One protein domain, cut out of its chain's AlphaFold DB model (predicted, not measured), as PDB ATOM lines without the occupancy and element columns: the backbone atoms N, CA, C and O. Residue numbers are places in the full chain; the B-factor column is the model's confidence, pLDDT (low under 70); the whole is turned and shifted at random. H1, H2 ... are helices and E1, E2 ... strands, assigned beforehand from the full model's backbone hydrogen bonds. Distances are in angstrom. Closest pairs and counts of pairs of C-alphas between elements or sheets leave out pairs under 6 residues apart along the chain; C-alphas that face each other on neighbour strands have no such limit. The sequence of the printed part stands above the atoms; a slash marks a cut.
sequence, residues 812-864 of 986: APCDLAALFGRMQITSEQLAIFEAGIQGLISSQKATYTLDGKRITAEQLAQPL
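What this domain is: This is residues 812 to 864 of the 986 residues of an uncharacterized protein of Ustilago trichophora (UniProt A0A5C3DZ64). The model is an open, C-shaped frame with an empty middle: the long helix H2 makes one side, H1 folds back from one end of it across a gap, and the small hairpin of E1 and E2 stands at the other end. The short helix H3 and the last residues follow the hairpin, with H3 near the end of H2. The printed part has 53 residues with three named helices and two named strands, in the order H1, H2, E1, E2, H3; the strands form an antiparallel sheet of order E1 - E2, and the class is mostly helix. The whole is loose, with a radius of gyration of the C-alphas of 12.5 A, and the C-alphas span 31 by 22 by 20 A.

Where its parts are: H1 runs from residue 813 to 822, 14.4 A from first to last C-alpha, and C-alpha 813 is at (19.647, -43.532, -26.515). H2 is residues 827 to 842 and is 22.2 A long, from C-alpha 827 at (25.782, -60.193, -35.276) to C-alpha 842 at (27.341, -41.148, -46.654). E1 is residues 848 to 850, 6.5 A, and E2 is residues 853 to 855, 6.1 A. H3, residues 857 to 860, is 5.2 A long and ends with C-alpha 860 at (30.183, -39.402, -36.488).

How they stand to each other: H1 touches no helix, and residues 814 to 819, which belong to H1, stand free. H1 and H2 are apart, with no C-alpha of the one within 8 A of the other. In H1 and H2 every O i to N i+4 pair is within hydrogen-bond range, while H3 with its 4 residues is too short for such a pair. E1 and E2 form a hairpin of antiparallel neighbours, with 124 degrees between their directions. The C-alphas of Thr 849 and Arg 854 face each other at 4.3 A. N 850 and O 853 are within hydrogen-bond range at 2.9 A, and so are N 855 and O 848 at 2.9 A. H2 and H3 are close but not clearly touching, and their closest C-alphas, those of Ile 841 and Ala 857, are 6.7 A apart. E1 and H3 are only just apart, with a closest distance of 8.4 A. H1 is apart from E1, E2 and H3.

The domain as a whole: The two C-alphas farthest apart are those of Thr 826 and Lys 853, at 31.7 A. The printed part has no cut, and the links H1 to H2, H2 to E1, E1 to E2 and E2 to H3 are tight. The mean pLDDT of the printed part is 77.5; it is under 70 at residues 813 to 814, 854, 857 to 861 and 863 to 864.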
ATOM      1  N   ALA A 812      15.582 -42.027 -28.729       76.12
ATOM      2  CA  ALA A 812      16.246 -41.798 -27.423       76.12
ATOM      3  C   ALA A 812      17.273 -42.911 -27.138       76.12
ATOM      4  O   ALA A 812      17.078 -44.072 -27.507       76.12
ATOM      5  N   PRO A 813      18.549 -42.575 -26.741       69.50
ATOM      6  CA  PRO A 813      19.647 -43.532 -26.515       69.50
ATOM      7  C   PRO A 813      19.194 -44.725 -25.662       69.50
ATOM      8  O   PRO A 813      19.622 -45.853 -25.921       69.50
ATOM      9  N   CYS A 814      18.204 -44.588 -24.807       66.62
ATOM     10  CA  CYS A 814      17.787 -45.716 -23.944       66.62
ATOM     11  C   CYS A 814      16.762 -46.598 -24.669       66.62
ATOM     12  O   CYS A 814      16.695 -47.799 -24.404       66.62
ATOM     13  N   ASP A 815      16.167 -46.075 -25.694       77.62
ATOM     14  CA  ASP A 815      15.167 -46.843 -26.476       77.62
ATOM     15  C   ASP A 815      15.853 -47.686 -27.558       77.62
ATOM     16  O   ASP A 815      15.387 -48.787 -27.859       77.62
ATOM     17  N   LEU A 816      17.050 -47.188 -27.913       75.12
ATOM     18  CA  LEU A 816      17.766 -47.969 -28.942       75.12
ATOM     19  C   LEU A 816      18.465 -49.178 -28.302       75.12
ATOM     20  O   LEU A 816      18.457 -50.266 -28.883       75.12
ATOM     21  N   ALA A 817      18.954 -48.944 -27.089       73.00
ATOM     22  CA  ALA A 817      19.598 -50.078 -26.386       73.00
ATOM     23  C   ALA A 817      18.560 -51.120 -25.951       73.00
ATOM     24  O   ALA A 817      18.818 -52.321 -26.056       73.00
ATOM     25  N   ALA A 818      17.362 -50.596 -25.552       76.50
ATOM     26  CA  ALA A 818      16.275 -51.536 -25.182       76.50
ATOM     27  C   ALA A 818      15.708 -52.241 -26.422       76.50
ATOM     28  O   ALA A 818      15.369 -53.425 -26.353       76.50
ATOM     29  N   LEU A 819      15.753 -51.504 -27.526       83.56
ATOM     30  CA  LEU A 819      15.263 -52.101 -28.793       83.56
ATOM     31  C   LEU A 819      16.240 -53.179 -29.283       83.56
ATOM     32  O   LEU A 819      15.803 -54.251 -29.708       83.56
ATOM     33  N   PHE A 820      17.572 -52.948 -29.022       84.56
ATOM     34  CA  PHE A 820      18.532 -53.974 -29.472       84.56
ATOM     35  C   PHE A 820      18.582 -55.135 -28.479       84.56
ATOM     36  O   PHE A 820      18.858 -56.269 -28.876       84.56
ATOM     37  N   GLY A 821      18.155 -54.754 -27.231       83.19
ATOM     38  CA  GLY A 821      18.092 -55.828 -26.212       83.19
ATOM     39  C   GLY A 821      16.873 -56.733 -26.405       83.19
ATOM     40  O   GLY A 821      16.961 -57.936 -26.152       83.19
ATOM     41  N   ARG A 822      15.838 -56.170 -27.142       84.00
ATOM     42  CA  ARG A 822      14.608 -56.992 -27.280       84.00
ATOM     43  C   ARG A 822      14.588 -57.676 -28.648       84.00
ATOM     44  O   ARG A 822      13.975 -58.737 -28.792       84.00
ATOM     45  N   MET A 823      15.506 -57.082 -29.567       81.62
ATOM     46  CA  MET A 823      15.506 -57.614 -30.948       81.62
ATOM     47  C   MET A 823      16.686 -58.579 -31.109       81.62
ATOM     48  O   MET A 823      17.785 -58.336 -30.607       81.62
ATOM     49  N   GLN A 824      16.525 -59.742 -30.528       88.31
ATOM     50  CA  GLN A 824      17.607 -60.745 -30.700       88.31
ATOM     51  C   GLN A 824      18.283 -60.587 -32.068       88.31
ATOM     52  O   GLN A 824      17.955 -61.290 -33.026       88.31
ATOM     53  N   ILE A 825      18.906 -59.514 -32.349       90.19
ATOM     54  CA  ILE A 825      19.541 -59.311 -33.664       90.19
ATOM     55  C   ILE A 825      20.881 -60.065 -33.670       90.19
ATOM     56  O   ILE A 825      21.627 -60.056 -32.686       90.19
ATOM     57  N   THR A 826      20.986 -60.978 -34.606       91.12
ATOM     58  CA  THR A 826      22.270 -61.691 -34.790       91.12
ATOM     59  C   THR A 826      23.372 -60.718 -35.235       91.12
ATOM     60  O   THR A 826      23.098 -59.578 -35.617       91.12
ATOM     61  N   SER A 827      24.609 -61.029 -34.925       85.19
ATOM     62  CA  SER A 827      25.782 -60.193 -35.276       85.19
ATOM     63  C   SER A 827      25.765 -59.819 -36.765       85.19
ATOM     64  O   SER A 827      26.159 -58.706 -37.121       85.19
ATOM     65  N   GLU A 828      25.123 -60.663 -37.610       89.00
ATOM     66  CA  GLU A 828      25.069 -60.343 -39.057       89.00
ATOM     67  C   GLU A 828      24.025 -59.257 -39.346       89.00
ATOM     68  O   GLU A 828      24.276 -58.371 -40.166       89.00
ATOM     69  N   GLN A 829      22.950 -59.251 -38.606       85.38
ATOM     70  CA  GLN A 829      21.898 -58.214 -38.773       85.38
ATOM     71  C   GLN A 829      22.360 -56.870 -38.199       85.38
ATOM     72  O   GLN A 829      22.022 -55.820 -38.752       85.38
ATOM     73  N   LEU A 830      23.191 -56.986 -37.177       89.56
ATOM     74  CA  LEU A 830      23.752 -55.732 -36.628       89.56
ATOM     75  C   LEU A 830      24.754 -55.122 -37.616       89.56
ATOM     76  O   LEU A 830      24.795 -53.899 -37.767       89.56
ATOM     77  N   ALA A 831      25.470 -55.953 -38.364       86.06
ATOM     78  CA  ALA A 831      26.437 -55.428 -39.355       86.06
ATOM     79  C   ALA A 831      25.704 -54.792 -40.546       86.06
ATOM     80  O   ALA A 831      26.140 -53.753 -41.048       86.06
ATOM     81  N   ILE A 832      24.562 -55.359 -40.917       89.06
ATOM     82  CA  ILE A 832      23.771 -54.786 -42.029       89.06
ATOM     83  C   ILE A 832      23.122 -53.468 -41.587       89.06
ATOM     84  O   ILE A 832      23.099 -52.508 -42.360       89.06
ATOM     85  N   PHE A 833      22.661 -53.495 -40.354       87.38
ATOM     86  CA  PHE A 833      22.096 -52.239 -39.806       87.38
ATOM     87  C   PHE A 833      23.170 -51.149 -39.733       87.38
ATOM     88  O   PHE A 833      22.913 -50.011 -40.130       87.38
ATOM     89  N   GLU A 834      24.397 -51.575 -39.340       89.12
ATOM     90  CA  GLU A 834      25.493 -50.583 -39.263       89.12
ATOM     91  C   GLU A 834      25.875 -50.098 -40.670       89.12
ATOM     92  O   GLU A 834      26.113 -48.904 -40.863       89.12
ATOM     93  N   ALA A 835      25.868 -50.978 -41.596       86.12
ATOM     94  CA  ALA A 835      26.185 -50.571 -42.978       86.12
ATOM     95  C   ALA A 835      25.081 -49.677 -43.561       86.12
ATOM     96  O   ALA A 835      25.379 -48.750 -44.317       86.12
ATOM     97  N   GLY A 836      23.812 -49.921 -43.148       90.50
ATOM     98  CA  GLY A 836      22.685 -49.070 -43.603       90.50
ATOM     99  C   GLY A 836      22.767 -47.646 -43.038       90.50
ATOM    100  O   GLY A 836      22.551 -46.683 -43.776       90.50
ATOM    101  N   ILE A 837      23.209 -47.564 -41.805       83.56
ATOM    102  CA  ILE A 837      23.315 -46.213 -41.206       83.56
ATOM    103  C   ILE A 837      24.520 -45.485 -41.819       83.56
ATOM    104  O   ILE A 837      24.437 -44.287 -42.098       83.56
ATOM    105  N   GLN A 838      25.531 -46.255 -42.098       81.00
ATOM    106  CA  GLN A 838      26.712 -45.619 -42.726       81.00
ATOM    107  C   GLN A 838      26.389 -45.186 -44.159       81.00
ATOM    108  O   GLN A 838      26.870 -44.141 -44.605       81.00
ATOM    109  N   GLY A 839      25.534 -46.018 -44.825       85.69
ATOM    110  CA  GLY A 839      25.067 -45.634 -46.178       85.69
ATOM    111  C   GLY A 839      24.182 -44.383 -46.155       85.69
ATOM    112  O   GLY A 839      24.307 -43.530 -47.036       85.69
ATOM    113  N   LEU A 840      23.464 -44.328 -45.077       78.56
ATOM    114  CA  LEU A 840      22.583 -43.143 -44.970       78.56
ATOM    115  C   LEU A 840      23.396 -41.890 -44.621       78.56
ATOM    116  O   LEU A 840      23.120 -40.813 -45.155       78.56
ATOM    117  N   ILE A 841      24.449 -42.153 -43.887       82.06
ATOM    118  CA  ILE A 841      25.305 -41.009 -43.507       82.06
ATOM    119  C   ILE A 841      26.141 -40.587 -44.718       82.06
ATOM    120  O   ILE A 841      26.335 -39.389 -44.940       82.06
ATOM    121  N   SER A 842      26.484 -41.486 -45.500       79.12
ATOM    122  CA  SER A 842      27.341 -41.148 -46.654       79.12
ATOM    123  C   SER A 842      26.507 -40.518 -47.773       79.12
ATOM    124  O   SER A 842      27.048 -39.770 -48.591       79.12
ATOM    125  N   SER A 843      25.205 -40.665 -47.721       80.88
ATOM    126  CA  SER A 843      24.368 -40.133 -48.817       80.88
ATOM    127  C   SER A 843      24.021 -38.659 -48.581       80.88
ATOM    128  O   SER A 843      23.538 -37.986 -49.494       80.88
ATOM    129  N   GLN A 844      24.726 -37.961 -47.604       75.00
ATOM    130  CA  GLN A 844      24.555 -36.520 -47.316       75.00
ATOM    131  C   GLN A 844      23.080 -36.115 -47.352       75.00
ATOM    132  O   GLN A 844      22.762 -34.936 -47.520       75.00
ATOM    133  N   LYS A 845      22.144 -37.130 -47.320       73.88
ATOM    134  CA  LYS A 845      20.720 -36.720 -47.414       73.88
ATOM    135  C   LYS A 845      20.081 -36.756 -46.026       73.88
ATOM    136  O   LYS A 845      18.934 -36.332 -45.865       73.88
ATOM    137  N   ALA A 846      20.982 -36.923 -44.979       72.44
ATOM    138  CA  ALA A 846      20.347 -36.927 -43.640       72.44
ATOM    139  C   ALA A 846      21.185 -36.073 -42.682       72.44
ATOM    140  O   ALA A 846      22.408 -35.979 -42.809       72.44
ATOM    141  N   THR A 847      20.541 -35.019 -42.071       75.69
ATOM    142  CA  THR A 847      21.176 -34.185 -41.026       75.69
ATOM    143  C   THR A 847      20.907 -34.782 -39.635       75.69
ATOM    144  O   THR A 847      19.795 -35.217 -39.331       75.69
ATOM    145  N   TYR A 848      22.090 -35.124 -38.918       72.56
ATOM    146  CA  TYR A 848      21.934 -35.780 -37.600       72.56
ATOM    147  C   TYR A 848      22.120 -34.747 -36.480       72.56
ATOM    148  O   TYR A 848      22.966 -33.853 -36.567       72.56
ATOM    149  N   THR A 849      21.119 -34.774 -35.607       75.56
ATOM    150  CA  THR A 849      21.275 -33.899 -34.421       75.56
ATOM    151  C   THR A 849      21.298 -34.764 -33.156       75.56
ATOM    152  O   THR A 849      20.595 -35.772 -33.058       75.56
ATOM    153  N   LEU A 850      22.462 -34.809 -32.444       75.50
ATOM    154  CA  LEU A 850      22.533 -35.439 -31.105       75.50
ATOM    155  C   LEU A 850      22.291 -34.400 -30.005       75.50
ATOM    156  O   LEU A 850      23.030 -33.421 -29.874       75.50
ATOM    157  N   ASP A 851      21.064 -34.489 -29.360       77.69
ATOM    158  CA  ASP A 851      20.685 -33.540 -28.288       77.69
ATOM    159  C   ASP A 851      20.364 -32.160 -28.871       77.69
ATOM    160  O   ASP A 851      20.662 -31.135 -28.255       77.69
ATOM    161  N   GLY A 852      19.933 -32.163 -30.121       78.75
ATOM    162  CA  GLY A 852      19.533 -30.836 -30.654       78.75
ATOM    163  C   GLY A 852      20.714 -30.118 -31.321       78.75
ATOM    164  O   GLY A 852      20.545 -28.999 -31.809       78.75
ATOM    165  N   LYS A 853      21.963 -30.799 -31.348       75.12
ATOM    166  CA  LYS A 853      23.120 -30.145 -31.998       75.12
ATOM    167  C   LYS A 853      23.535 -30.955 -33.234       75.12
ATOM    168  O   LYS A 853      23.518 -32.188 -33.226       75.12
ATOM    169  N   ARG A 854      23.669 -30.233 -34.309       68.50
ATOM    170  CA  ARG A 854      24.050 -30.862 -35.599       68.50
ATOM    171  C   ARG A 854      25.452 -31.472 -35.501       68.50
ATOM    172  O   ARG A 854      26.370 -30.878 -34.933       68.50
ATOM    173  N   ILE A 855      25.464 -32.761 -35.684       73.31
ATOM    174  CA  ILE A 855      26.784 -33.412 -35.657       73.31
ATOM    175  C   ILE A 855      27.218 -33.660 -37.110       73.31
ATOM    176  O   ILE A 855      26.412 -34.033 -37.966       73.31
ATOM    177  N   THR A 856      28.463 -33.181 -37.488       73.62
ATOM    178  CA  THR A 856      29.013 -33.319 -38.854       73.62
ATOM    179  C   THR A 856      29.444 -34.768 -39.116       73.62
ATOM    180  O   THR A 856      29.628 -35.556 -38.186       73.62
ATOM    181  N   ALA A 857      29.225 -35.271 -40.373       68.50
ATOM    182  CA  ALA A 857      29.623 -36.620 -40.841       68.50
ATOM    183  C   ALA A 857      31.033 -36.982 -40.354       68.50
ATOM    184  O   ALA A 857      31.294 -38.145 -40.039       68.50
ATOM    185  N   GLU A 858      31.833 -35.940 -40.052       65.19
ATOM    186  CA  GLU A 858      33.233 -36.204 -39.627       65.19
ATOM    187  C   GLU A 858      33.303 -36.530 -38.130       65.19
ATOM    188  O   GLU A 858      34.141 -37.334 -37.718       65.19
ATOM    189  N   GLN A 859      32.316 -36.035 -37.418       68.69
ATOM    190  CA  GLN A 859      32.257 -36.302 -35.957       68.69
ATOM    191  C   GLN A 859      31.619 -37.664 -35.674       68.69
ATOM    192  O   GLN A 859      31.980 -38.315 -34.692       68.69
ATOM    193  N   LEU A 860      30.790 -38.059 -36.623       67.44
ATOM    194  CA  LEU A 860      30.183 -39.402 -36.488       67.44
ATOM    195  C   LEU A 860      31.137 -40.470 -37.025       67.44
ATOM    196  O   LEU A 860      31.065 -41.625 -36.599       67.44
ATOM    197  N   ALA A 861      32.036 -40.122 -37.952       50.41
ATOM    198  CA  ALA A 861      32.961 -41.105 -38.552       50.41
ATOM    199  C   ALA A 861      34.160 -41.341 -37.627       50.41
ATOM    200  O   ALA A 861      34.968 -42.237 -37.881       50.41
ATOM    201  N   GLN A 862      34.154 -40.630 -36.439       71.44
ATOM    202  CA  GLN A 862      35.223 -40.967 -35.478       71.44
ATOM    203  C   GLN A 862      34.945 -42.314 -34.791       71.44
ATOM    204  O   GLN A 862      33.794 -42.682 -34.551       71.44
ATOM    205  N   PRO A 863      35.755 -43.323 -34.928       55.53
ATOM    206  CA  PRO A 863      35.574 -44.695 -34.430       55.53
ATOM    207  C   PRO A 863      34.876 -44.715 -33.059       55.53
ATOM    208  O   PRO A 863      35.086 -43.829 -32.227       55.53
ATOM    209  N   LEU A 864      33.583 -45.004 -33.042       45.41
ATOM    210  CA  LEU A 864      32.827 -45.285 -31.798       45.41
ATOM    211  C   LEU A 864      33.765 -45.722 -30.667       45.41
ATOM    212  O   LEU A 864      34.701 -46.497 -30.876       45.41
TER     213      LEU A 864